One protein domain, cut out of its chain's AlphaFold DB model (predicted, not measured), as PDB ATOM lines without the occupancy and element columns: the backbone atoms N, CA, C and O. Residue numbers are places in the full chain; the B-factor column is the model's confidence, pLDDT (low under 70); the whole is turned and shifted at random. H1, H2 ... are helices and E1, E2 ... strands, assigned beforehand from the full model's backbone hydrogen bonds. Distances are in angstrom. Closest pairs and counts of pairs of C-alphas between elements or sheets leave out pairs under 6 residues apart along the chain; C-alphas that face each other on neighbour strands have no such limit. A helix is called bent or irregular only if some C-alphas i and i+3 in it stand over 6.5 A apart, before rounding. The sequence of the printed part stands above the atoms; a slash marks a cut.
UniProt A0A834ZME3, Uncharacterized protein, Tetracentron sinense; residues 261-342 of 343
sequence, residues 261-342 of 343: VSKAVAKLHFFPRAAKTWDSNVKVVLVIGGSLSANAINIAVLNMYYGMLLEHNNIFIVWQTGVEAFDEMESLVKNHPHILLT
ATOM      1  N   VAL A 261     111.742 170.046 163.049       84.62
ATOM      2  CA  VAL A 261     111.557 169.378 161.758       84.62
ATOM      3  C   VAL A 261     110.948 170.389 160.795       84.62
ATOM      4  O   VAL A 261     109.953 171.043 161.114       84.62
ATOM      5  N   SER A 262     111.537 170.538 159.604       87.88
ATOM      6  CA  SER A 262     110.998 171.463 158.607       87.88
ATOM      7  C   SER A 262     109.610 171.008 158.150       87.88
ATOM      8  O   SER A 262     109.326 169.809 158.054       87.88
ATOM      9  N   LYS A 263     108.736 171.965 157.810       86.00
ATOM     10  CA  LYS A 263     107.383 171.650 157.321       86.00
ATOM     11  C   LYS A 263     107.425 170.690 156.131       86.00
ATOM     12  O   LYS A 263     106.601 169.793 156.076       86.00
ATOM     13  N   ALA A 264     108.382 170.854 155.214       85.50
ATOM     14  CA  ALA A 264     108.540 169.989 154.045       85.50
ATOM     15  C   ALA A 264     108.863 168.532 154.426       85.50
ATOM     16  O   ALA A 264     108.260 167.611 153.881       85.50
ATOM     17  N   VAL A 265     109.755 168.322 155.400       88.50
ATOM     18  CA  VAL A 265     110.108 166.977 155.882       88.50
ATOM     19  C   VAL A 265     108.928 166.325 156.602       88.50
ATOM     20  O   VAL A 265     108.599 165.179 156.312       88.50
ATOM     21  N   ALA A 266     108.238 167.055 157.484       88.62
ATOM     22  CA  ALA A 266     107.062 166.532 158.186       88.62
ATOM     23  C   ALA A 266     105.934 166.149 157.211       88.62
ATOM     24  O   ALA A 266     105.336 165.080 157.311       88.62
ATOM     25  N   LYS A 267     105.687 167.006 156.218       88.31
ATOM     26  CA  LYS A 267     104.744 166.788 155.118       88.31
ATOM     27  C   LYS A 267     105.038 165.489 154.354       88.31
ATOM     28  O   LYS A 267     104.138 164.671 154.172       88.31
ATOM     29  N   LEU A 268     106.300 165.273 153.979       87.75
ATOM     30  CA  LEU A 268     106.747 164.056 153.299       87.75
ATOM     31  C   LEU A 268     106.633 162.808 154.187       87.75
ATOM     32  O   LEU A 268     106.260 161.749 153.693       87.75
ATOM     33  N   HIS A 269     106.926 162.938 155.483       89.62
ATOM     34  CA  HIS A 269     106.822 161.842 156.446       89.62
ATOM     35  C   HIS A 269     105.383 161.319 156.567       89.62
ATOM     36  O   HIS A 269     105.159 160.115 156.484       89.62
ATOM     37  N   PHE A 270     104.404 162.215 156.732       90.38
ATOM     38  CA  PHE A 270     103.002 161.815 156.907       90.38
ATOM     39  C   PHE A 270     102.293 161.472 155.589       90.38
ATOM     40  O   PHE A 270     101.414 160.615 155.584       90.38
ATOM     41  N   PHE A 271     102.679 162.090 154.467       90.56
ATOM     42  CA  PHE A 271     102.052 161.855 153.160       90.56
ATOM     43  C   PHE A 271     103.096 161.586 152.061       90.56
ATOM     44  O   PHE A 271     103.221 162.361 151.104       90.56
ATOM     45  N   PRO A 272     103.832 160.459 152.128       87.06
ATOM     46  CA  PRO A 272     104.932 160.173 151.203       87.06
ATOM     47  C   PRO A 272     104.460 160.018 149.754       87.06
ATOM     48  O   PRO A 272     105.160 160.386 148.814       87.06
ATOM     49  N   ARG A 273     103.238 159.513 149.553       80.56
ATOM     50  CA  ARG A 273     102.651 159.316 148.217       80.56
ATOM     51  C   ARG A 273     102.197 160.622 147.570       80.56
ATOM     52  O   ARG A 273     102.161 160.704 146.348       80.56
ATOM     53  N   ALA A 274     101.915 161.643 148.376       73.56
ATOM     54  CA  ALA A 274     101.517 162.955 147.888       73.56
ATOM     55  C   ALA A 274     102.714 163.796 147.422       73.56
ATOM     56  O   ALA A 274     102.506 164.812 146.775       73.56
ATOM     57  N   ALA A 275     103.962 163.375 147.705       64.88
ATOM     58  CA  ALA A 275     105.225 164.067 147.385       64.88
ATOM     59  C   ALA A 275     105.318 164.623 145.952       64.88
ATOM     60  O   ALA A 275     105.922 165.669 145.734       64.88
ATOM     61  N   LYS A 276     104.691 163.946 144.986       63.25
ATOM     62  CA  LYS A 276     104.721 164.320 143.564       63.25
ATOM     63  C   LYS A 276     103.706 165.403 143.180       63.25
ATOM     64  O   LYS A 276     103.812 165.950 142.090       63.25
ATOM     65  N   THR A 277     102.740 165.701 144.046       63.84
ATOM     66  CA  THR A 277     101.593 166.584 143.774       63.84
ATOM     67  C   THR A 277     101.516 167.774 144.734       63.84
ATOM     68  O   THR A 277     100.473 168.418 144.821       63.84
ATOM     69  N   TRP A 278     102.590 168.084 145.475       68.56
ATOM     70  CA  TRP A 278     102.596 169.239 146.379       68.56
ATOM     71  C   TRP A 278     102.629 170.535 145.576       68.56
ATOM     72  O   TRP A 278     103.676 170.950 145.084       68.56
ATOM     73  N   ASP A 279     101.484 171.199 145.506       66.75
ATOM     74  CA  ASP A 279     101.432 172.620 145.196       66.75
ATOM     75  C   ASP A 279     102.033 173.432 146.366       66.75
ATOM     76  O   ASP A 279     102.006 173.041 147.540       66.75
ATOM     77  N   SER A 280     102.556 174.609 146.048       68.69
ATOM     78  CA  SER A 280     102.990 175.648 146.983       68.69
ATOM     79  C   SER A 280     101.947 175.992 148.064       68.69
ATOM     80  O   SER A 280     102.319 176.379 149.172       68.69
ATOM     81  N   ASN A 281     100.650 175.781 147.792       82.62
ATOM     82  CA  ASN A 281      99.533 176.133 148.676       82.62
ATOM     83  C   ASN A 281      98.939 174.951 149.480       82.62
ATOM     84  O   ASN A 281      97.778 174.995 149.896       82.62
ATOM     85  N   VAL A 282      99.699 173.869 149.698       87.69
ATOM     86  CA  VAL A 282      99.203 172.722 150.484       87.69
ATOM     87  C   VAL A 282      99.082 173.047 151.975       87.69
ATOM     88  O   VAL A 282     100.066 173.424 152.632       87.69
ATOM     89  N   LYS A 283      97.897 172.767 152.528       90.88
ATOM     90  CA  LYS A 283      97.547 172.901 153.945       90.88
ATOM     91  C   LYS A 283      97.334 171.526 154.578       90.88
ATOM     92  O   LYS A 283      96.676 170.667 154.004       90.88
ATOM     93  N   VAL A 284      97.879 171.336 155.778       92.44
ATOM     94  CA  VAL A 284      97.674 170.121 156.580       92.44
ATOM     95  C   VAL A 284      96.893 170.506 157.829       92.44
ATOM     96  O   VAL A 284      97.317 171.394 158.567       92.44
ATOM     97  N   VAL A 285      95.764 169.844 158.045       94.62
ATOM     98  CA  VAL A 285      94.917 169.965 159.228       94.62
ATOM     99  C   VAL A 285      95.256 168.811 160.163       94.62
ATOM    100  O   VAL A 285      95.148 167.648 159.783       94.62
ATOM    101  N   LEU A 286      95.680 169.136 161.381       95.69
ATOM    102  CA  LEU A 286      95.874 168.159 162.446       95.69
ATOM    103  C   LEU A 286      94.646 168.177 163.356       95.69
ATOM    104  O   LEU A 286      94.360 169.188 163.995       95.69
ATOM    105  N   VAL A 287      93.937 167.056 163.414       96.38
ATOM    106  CA  VAL A 287      92.794 166.828 164.297       96.38
ATOM    107  C   VAL A 287      93.259 165.957 165.457       96.38
ATOM    108  O   VAL A 287      93.799 164.876 165.231       96.38
ATOM    109  N   ILE A 288      93.059 166.423 166.691       93.75
ATOM    110  CA  ILE A 288      93.483 165.720 167.909       93.75
ATOM    111  C   ILE A 288      92.250 165.410 168.756       93.75
ATOM    112  O   ILE A 288      91.646 166.317 169.328       93.75
ATOM    113  N   GLY A 289      91.892 164.129 168.847       87.88
ATOM    114  CA  GLY A 289      90.847 163.610 169.730       87.88
ATOM    115  C   GLY A 289      91.325 163.391 171.169       87.88
ATOM    116  O   GLY A 289      90.525 163.172 172.071       87.88
ATOM    117  N   GLY A 290      92.631 163.480 171.413       86.62
ATOM    118  CA  GLY A 290      93.226 163.232 172.718       86.62
ATOM    119  C   GLY A 290      93.482 161.747 172.959       86.62
ATOM    120  O   GLY A 290      93.076 160.873 172.194       86.62
ATOM    121  N   SER A 291      94.195 161.446 174.046       80.88
ATOM    122  CA  SER A 291      94.771 160.113 174.258       80.88
ATOM    123  C   SER A 291      93.730 159.000 174.440       80.88
ATOM    124  O   SER A 291      94.018 157.861 174.104       80.88
ATOM    125  N   LEU A 292      92.545 159.322 174.975       81.44
ATOM    126  CA  LEU A 292      91.436 158.378 175.191       81.44
ATOM    127  C   LEU A 292      90.284 158.543 174.188       81.44
ATOM    128  O   LEU A 292      89.263 157.906 174.377       81.44
ATOM    129  N   SER A 293      90.438 159.353 173.134       87.12
ATOM    130  CA  SER A 293      89.372 159.750 172.192       87.12
ATOM    131  C   SER A 293      88.460 160.885 172.672       87.12
ATOM    132  O   SER A 293      88.185 161.064 173.860       87.12
ATOM    133  N   ALA A 294      87.961 161.653 171.700       93.00
ATOM    134  CA  ALA A 294      86.931 162.667 171.868       93.00
ATOM    135  C   ALA A 294      85.823 162.411 170.847       93.00
ATOM    136  O   ALA A 294      85.867 162.900 169.717       93.00
ATOM    137  N   ASN A 295      84.796 161.669 171.267       91.94
ATOM    138  CA  ASN A 295      83.730 161.213 170.376       91.94
ATOM    139  C   ASN A 295      83.043 162.360 169.611       91.94
ATOM    140  O   ASN A 295      82.797 162.255 168.416       91.94
ATOM    141  N   ALA A 296      82.803 163.500 170.269       94.50
ATOM    142  CA  ALA A 296      82.203 164.667 169.623       94.50
ATOM    143  C   ALA A 296      83.059 165.213 168.464       94.50
ATOM    144  O   ALA A 296      82.518 165.570 167.419       94.50
ATOM    145  N   ILE A 297      84.387 165.246 168.631       95.00
ATOM    146  CA  ILE A 297      85.319 165.653 167.571       95.00
ATOM    147  C   ILE A 297      85.310 164.604 166.465       95.00
ATOM    148  O   ILE A 297      85.185 164.955 165.294       95.00
ATOM    149  N   ASN A 298      85.389 163.325 166.835       95.06
ATOM    150  CA  ASN A 298      85.465 162.250 165.858       95.06
ATOM    151  C   ASN A 298      84.218 162.192 164.967       95.06
ATOM    152  O   ASN A 298      84.343 162.149 163.749       95.06
ATOM    153  N   ILE A 299      83.022 162.293 165.552       94.75
ATOM    154  CA  ILE A 299      81.758 162.338 164.805       94.75
ATOM    155  C   ILE A 299      81.696 163.574 163.902       94.75
ATOM    156  O   ILE A 299      81.299 163.474 162.740       94.75
ATOM    157  N   ALA A 300      82.092 164.747 164.407       95.81
ATOM    158  CA  ALA A 300      82.086 165.969 163.607       95.81
ATOM    159  C   ALA A 300      82.995 165.834 162.378       95.81
ATOM    160  O   ALA A 300      82.588 166.170 161.267       95.81
ATOM    161  N   VAL A 301      84.205 165.304 162.569       95.81
ATOM    162  CA  VAL A 301      85.186 165.122 161.495       95.81
ATOM    163  C   VAL A 301      84.708 164.056 160.515       95.81
ATOM    164  O   VAL A 301      84.737 164.311 159.314       95.81
ATOM    165  N   LEU A 302      84.175 162.928 161.002       95.75
ATOM    166  CA  LEU A 302      83.622 161.849 160.176       95.75
ATOM    167  C   LEU A 302      82.546 162.354 159.205       95.75
ATOM    168  O   LEU A 302      82.516 161.947 158.044       95.75
ATOM    169  N   ASN A 303      81.700 163.280 159.655       95.88
ATOM    170  CA  ASN A 303      80.616 163.826 158.843       95.88
ATOM    171  C   ASN A 303      81.077 164.853 157.795       95.88
ATOM    172  O   ASN A 303      80.353 165.082 156.829       95.88
ATOM    173  N   MET A 304      82.254 165.471 157.957       95.06
ATOM    174  CA  MET A 304      82.717 166.550 157.069       95.06
ATOM    175  C   MET A 304      83.912 166.178 156.180       95.06
ATOM    176  O   MET A 304      84.035 166.715 155.078       95.06
ATOM    177  N   TYR A 305      84.803 165.281 156.629       95.94
ATOM    178  CA  TYR A 305      86.138 165.131 156.030       95.94
ATOM    179  C   TYR A 305      86.078 164.766 154.544       95.94
ATOM    180  O   TYR A 305      86.822 165.330 153.749       95.94
ATOM    181  N   TYR A 306      85.191 163.843 154.162       94.62
ATOM    182  CA  TYR A 306      85.172 163.307 152.805       94.62
ATOM    183  C   TYR A 306      84.730 164.365 151.791       94.62
ATOM    184  O   TYR A 306      85.376 164.523 150.762       94.62
ATOM    185  N   GLY A 307      83.684 165.137 152.108       94.06
ATOM    186  CA  GLY A 307      83.249 166.263 151.273       94.06
ATOM    187  C   GLY A 307      84.330 167.338 151.163       94.06
ATOM    188  O   GLY A 307      84.686 167.740 150.060       94.06
ATOM    189  N   MET A 308      84.946 167.705 152.292       93.12
ATOM    190  CA  MET A 308      86.033 168.687 152.317       93.12
ATOM    191  C   MET A 308      87.227 168.266 151.444       93.12
ATOM    192  O   MET A 308      87.806 169.099 150.752       93.12
ATOM    193  N   LEU A 309      87.603 166.983 151.460       93.62
ATOM    194  CA  LEU A 309      88.714 166.469 150.655       93.62
ATOM    195  C   LEU A 309      88.384 166.375 149.157       93.62
ATOM    196  O   LEU A 309      89.300 166.481 148.346       93.62
ATOM    197  N   LEU A 310      87.107 166.215 148.788       91.88
ATOM    198  CA  LEU A 310      86.662 166.257 147.390       91.88
ATOM    199  C   LEU A 310      86.631 167.683 146.827       91.88
ATOM    200  O   LEU A 310      86.947 167.891 145.657       91.88
ATOM    201  N   GLU A 311      86.250 168.664 147.645       93.62
ATOM    202  CA  GLU A 311      86.186 170.075 147.242       93.62
ATOM    203  C   GLU A 311      87.569 170.746 147.229       93.62
ATOM    204  O   GLU A 311      87.798 171.705 146.486       93.62
ATOM    205  N   HIS A 312      88.512 170.241 148.031       90.56
ATOM    206  CA  HIS A 312      89.816 170.865 148.235       90.56
ATOM    207  C   HIS A 312      90.990 169.896 148.058       90.56
ATOM    208  O   HIS A 312      91.506 169.303 149.009       90.56
ATOM    209  N   ASN A 313      91.525 169.853 146.837       88.00
ATOM    210  CA  ASN A 313      92.682 169.023 146.478       88.00
ATOM    211  C   ASN A 313      93.999 169.428 147.173       88.00
ATOM    212  O   ASN A 313      94.974 168.684 147.122       88.00
ATOM    213  N   ASN A 314      94.063 170.598 147.815       90.06
ATOM    214  CA  ASN A 314      95.249 171.080 148.530       90.06
ATOM    215  C   ASN A 314      95.167 170.898 150.058       90.06
ATOM    216  O   ASN A 314      96.065 171.367 150.765       90.06
ATOM    217  N   ILE A 315      94.110 170.258 150.574       92.50
ATOM    218  CA  ILE A 315      93.933 169.983 152.003       92.50
ATOM    219  C   ILE A 315      94.276 168.525 152.309       92.50
ATOM    220  O   ILE A 315      93.860 167.605 151.610       92.50
ATOM    221  N   PHE A 316      95.026 168.342 153.392       93.69
ATOM    222  CA  PHE A 316      95.407 167.056 153.962       93.69
ATOM    223  C   PHE A 316      94.993 167.004 155.423       93.69
ATOM    224  O   PHE A 316      95.026 168.026 156.106       93.69
ATOM    225  N   ILE A 317      94.638 165.823 155.915       95.31
ATOM    226  CA  ILE A 317      94.168 165.628 157.283       95.31
ATOM    227  C   ILE A 317      95.011 164.549 157.950       95.31
ATOM    228  O   ILE A 317      95.059 163.414 157.485       95.31
ATOM    229  N   VAL A 318      95.643 164.903 159.065       95.69
ATOM    230  CA  VAL A 318      96.141 163.933 160.042       95.69
ATOM    231  C   VAL A 318      95.133 163.915 161.178       95.69
ATOM    232  O   VAL A 318      94.911 164.943 161.814       95.69
ATOM    233  N   TRP A 319      94.503 162.773 161.420       96.12
ATOM    234  CA  TRP A 319      93.445 162.639 162.410       96.12
ATOM    235  C   TRP A 319      93.832 161.612 163.464       96.12
ATOM    236  O   TRP A 319      93.829 160.409 163.221       96.12
ATOM    237  N   GLN A 320      94.164 162.126 164.646       95.81
ATOM    238  CA  GLN A 320      94.372 161.333 165.844       95.81
ATOM    239  C   GLN A 320      93.025 161.093 166.527       95.81
ATOM    240  O   GLN A 320      92.421 162.032 167.045       95.81
ATOM    241  N   THR A 321      92.528 159.859 166.480       93.38
ATOM    242  CA  THR A 321      91.163 159.513 166.911       93.38
ATOM    243  C   THR A 321      91.080 159.134 168.383       93.38
ATOM    244  O   THR A 321      90.000 159.230 168.964       93.38
ATOM    245  N   GLY A 322      92.191 158.724 169.000       89.88
ATOM    246  CA  GLY A 322      92.230 158.130 170.332       89.88
ATOM    247  C   GLY A 322      92.167 156.607 170.282       89.88
ATOM    248  O   GLY A 322      91.432 156.041 169.471       89.88
ATOM    249  N   VAL A 323      92.884 155.954 171.203       86.00
ATOM    250  CA  VAL A 323      93.032 154.487 171.248       86.00
ATOM    251  C   VAL A 323      91.702 153.743 171.371       86.00
ATOM    252  O   VAL A 323      91.570 152.650 170.842       86.00
ATOM    253  N   GLU A 324      90.708 154.334 172.040       88.31
ATOM    254  CA  GLU A 324      89.402 153.696 172.263       88.31
ATOM    255  C   GLU A 324      88.510 153.699 171.015       88.31
ATOM    256  O   GLU A 324      87.653 152.835 170.881       88.31
ATOM    257  N   ALA A 325      88.698 154.666 170.112       91.19
ATOM    258  CA  ALA A 325      87.849 154.847 168.931       91.19
ATOM    259  C   ALA A 325      88.579 154.561 167.614       91.19
ATOM    260  O   ALA A 325      87.981 154.716 166.553       91.19
ATOM    261  N   PHE A 326      89.865 154.197 167.656       93.75
ATOM    262  CA  PHE A 326      90.675 154.028 166.451       93.75
ATOM    263  C   PHE A 326      90.106 152.955 165.522       93.75
ATOM    264  O   PHE A 326      89.812 153.270 164.374       93.75
ATOM    265  N   ASP A 327      89.857 151.747 166.031       93.88
ATOM    266  CA  ASP A 327      89.350 150.631 165.222       93.88
ATOM    267  C   ASP A 327      87.970 150.944 164.611       93.88
ATOM    268  O   ASP A 327      87.699 150.646 163.446       93.88
ATOM    269  N   GLU A 328      87.094 151.602 165.379       93.69
ATOM    270  CA  GLU A 328      85.786 152.045 164.889       93.69
ATOM    271  C   GLU A 328      85.946 153.078 163.767       93.69
ATOM    272  O   GLU A 328      85.378 152.912 162.686       93.69
ATOM    273  N   MET A 329      86.748 154.122 163.987       94.50
ATOM    274  CA  MET A 329      86.968 155.172 162.992       94.50
ATOM    275  C   MET A 329      87.664 154.638 161.739       94.50
ATOM    276  O   MET A 329      87.295 155.032 160.635       94.50
ATOM    277  N   GLU A 330      88.614 153.715 161.881       94.19
ATOM    278  CA  GLU A 330      89.280 153.055 160.757       94.19
ATOM    279  C   GLU A 330      88.277 152.288 159.883       94.19
ATOM    280  O   GLU A 330      88.357 152.354 158.657       94.19
ATOM    281  N   SER A 331      87.273 151.643 160.488       94.94
ATOM    282  CA  SER A 331      86.223 150.935 159.743       94.94
ATOM    283  C   SER A 331      85.249 151.862 158.997       94.94
ATOM    284  O   SER A 331      84.681 151.476 157.972       94.94
ATOM    285  N   LEU A 332      85.045 153.086 159.498       94.94
ATOM    286  CA  LEU A 332      84.078 154.051 158.961       94.94
ATOM    287  C   LEU A 332      84.698 155.014 157.942       94.94
ATOM    288  O   LEU A 332      84.004 155.522 157.053       94.94
ATOM    289  N   VAL A 333      85.994 155.306 158.071       94.25
ATOM    290  CA  VAL A 333      86.687 156.243 157.190       94.25
ATOM    291  C   VAL A 333      86.984 155.596 155.839       94.25
ATOM    292  O   VAL A 333      87.604 154.546 155.718       94.25
ATOM    293  N   LYS A 334      86.564 156.277 154.775       90.25
ATOM    294  CA  LYS A 334      86.867 155.912 153.397       90.25
ATOM    295  C   LYS A 334      88.324 156.233 153.102       90.25
ATOM    296  O   LYS A 334      88.796 157.336 153.379       90.25
ATOM    297  N   ASN A 335      89.000 155.300 152.442       87.19
ATOM    298  CA  ASN A 335      90.360 155.507 151.962       87.19
ATOM    299  C   ASN A 335      90.438 156.731 151.037       87.19
ATOM    300  O   ASN A 335      89.764 156.790 150.009       87.19
ATOM    301  N   HIS A 336      91.301 157.683 151.386       90.31
ATOM    302  CA  HIS A 336      91.614 158.856 150.574       90.31
ATOM    303  C   HIS A 336      93.124 159.147 150.666       90.31
ATOM    304  O   HIS A 336      93.698 159.034 151.746       90.31
ATOM    305  N   PRO A 337      93.822 159.540 149.584       89.19
ATOM    306  CA  PRO A 337      95.274 159.771 149.631       89.19
ATOM    307  C   PRO A 337      95.699 160.927 150.551       89.19
ATOM    308  O   PRO A 337      96.872 161.029 150.907       89.19
ATOM    309  N   HIS A 338      94.764 161.812 150.904       92.19
ATOM    310  CA  HIS A 338      95.015 163.002 151.723       92.19
ATOM    311  C   HIS A 338      94.574 162.854 153.185       92.19
ATOM    312  O   HIS A 338      94.557 163.846 153.908       92.19
ATOM    313  N   ILE A 339      94.202 161.650 153.628       93.75
ATOM    314  CA  ILE A 339      93.851 161.393 155.027       93.75
ATOM    315  C   ILE A 339      94.792 160.357 155.637       93.75
ATOM    316  O   ILE A 339      95.120 159.352 155.010       93.75
ATOM    317  N   LEU A 340      95.226 160.624 156.863       94.19
ATOM    318  CA  LEU A 340      95.983 159.706 157.699       94.19
ATOM    319  C   LEU A 340      95.277 159.591 159.047       94.19
ATOM    320  O   LEU A 340      95.149 160.592 159.755       94.19
ATOM    321  N   LEU A 341      94.846 158.384 159.399       94.12
ATOM    322  CA  LEU A 341      94.317 158.070 160.723       94.12
ATOM    323  C   LEU A 341      95.445 157.569 161.624       94.12
ATOM    324  O   LEU A 341      96.338 156.851 161.176       94.12
ATOM    325  N   THR A 342      95.400 157.951 162.895       92.50
ATOM    326  CA  THR A 342      96.313 157.459 163.933       92.50
ATOM    327  C   THR A 342      95.563 157.293 165.257       92.50
ATOM    328  O   THR A 342      94.653 158.082 165.529       92.50
TER     329      THR A 342
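Overview. This is residues 261 to 342 of the 343 residues of an uncharacterized protein of Tetracentron sinense (UniProt A0A834ZME3). A small sheet of three parallel strands forms a wall, with the long kinked helix H3 covering one face and running along the strands, and the short helix H4 next to H3 near the E3 edge. On the side of the sheet away from H3, the first helix H1 grazes the strands, and H2 turns off from it at a steep angle, clear of the sheet. The printed part has 82 residues, with four named helices and three named strands in the order H1, H2, E1, H3, E2, H4, E3; the sheet's order is E1, E2, E3, and the class is mixed, helices and strands. It is compact, with a radius of gyration of the C-alphas of 12.8 A, and spans 34 by 29 by 17 A.

Along the chain. H1 is residues 263 to 270, from C-alpha 263 at (107.383, 171.650, 157.321), and measures 10.8 A. H2, residues 272 to 277, measures 10.4 A and is irregular: C-alphas 273 and 276 are 7.1 A apart. E1, residues 283 to 288, measures 16.2 A. H3, residues 295 to 311, begins at C-alpha 295 at (83.730, 161.213, 170.376) and measures 24.9 A; it has a kink of 39 degrees near residue 304 and is irregular, with C-alphas 303 and 306 7.6 A apart. E2, residues 315 to 320, measures 16.3 A, and H4, residues 326 to 332, 10.0 A. E3, residues 339 to 342, measures 10.0 A and ends at C-alpha 342 at (96.313, 157.459, 163.933).

Arrangement. E2 is the inner strand, parallel to E1 at 17 degrees, with N 285 and O 316 2.8 A apart, within hydrogen-bond range. E2 and E3 are parallel at 13 degrees, with N 340 and O 317 within range at 2.9 A. E1, H3, E2 and E2, H4, E3 are strand-helix-strand units, two parallel neighbour strands with a helix between, each with a right-handed crossover. H3 and H4 on one face of the sheet make two layers with it. H3 lies over E1 and E2 at a height over the sheet of 9.6 A, along the strands, at 19 degrees to E2 on the local plane. H3 and H4 only just touch, with 3 pairs of C-alphas within 8 A, H3 by residues 298 to 302 alone; the closest C-alphas, of Asn 298 and Met 329, are 7.8 A apart. H1 only grazes the sheet. H1 and H2 are close but not clearly touching, their closest C-alphas, of Leu 268 and Ala 275, 6.1 A apart, at a steep tilt of 54 degrees. H2 is not on the sheet. In H1 and H4 every O i to N i+4 pair is within hydrogen-bond range; in H3 11 of 13 are, in H2 0 of 2, with 2 of 3 O i to N i+3 pairs.

Size, cuts and confidence. The C-alphas farthest apart, of Ser 280 and Glu 324, are 36.1 A apart. The printed part has no cut and no long link. Its mean pLDDT is 89.3, and residues 275 to 280 are under 70.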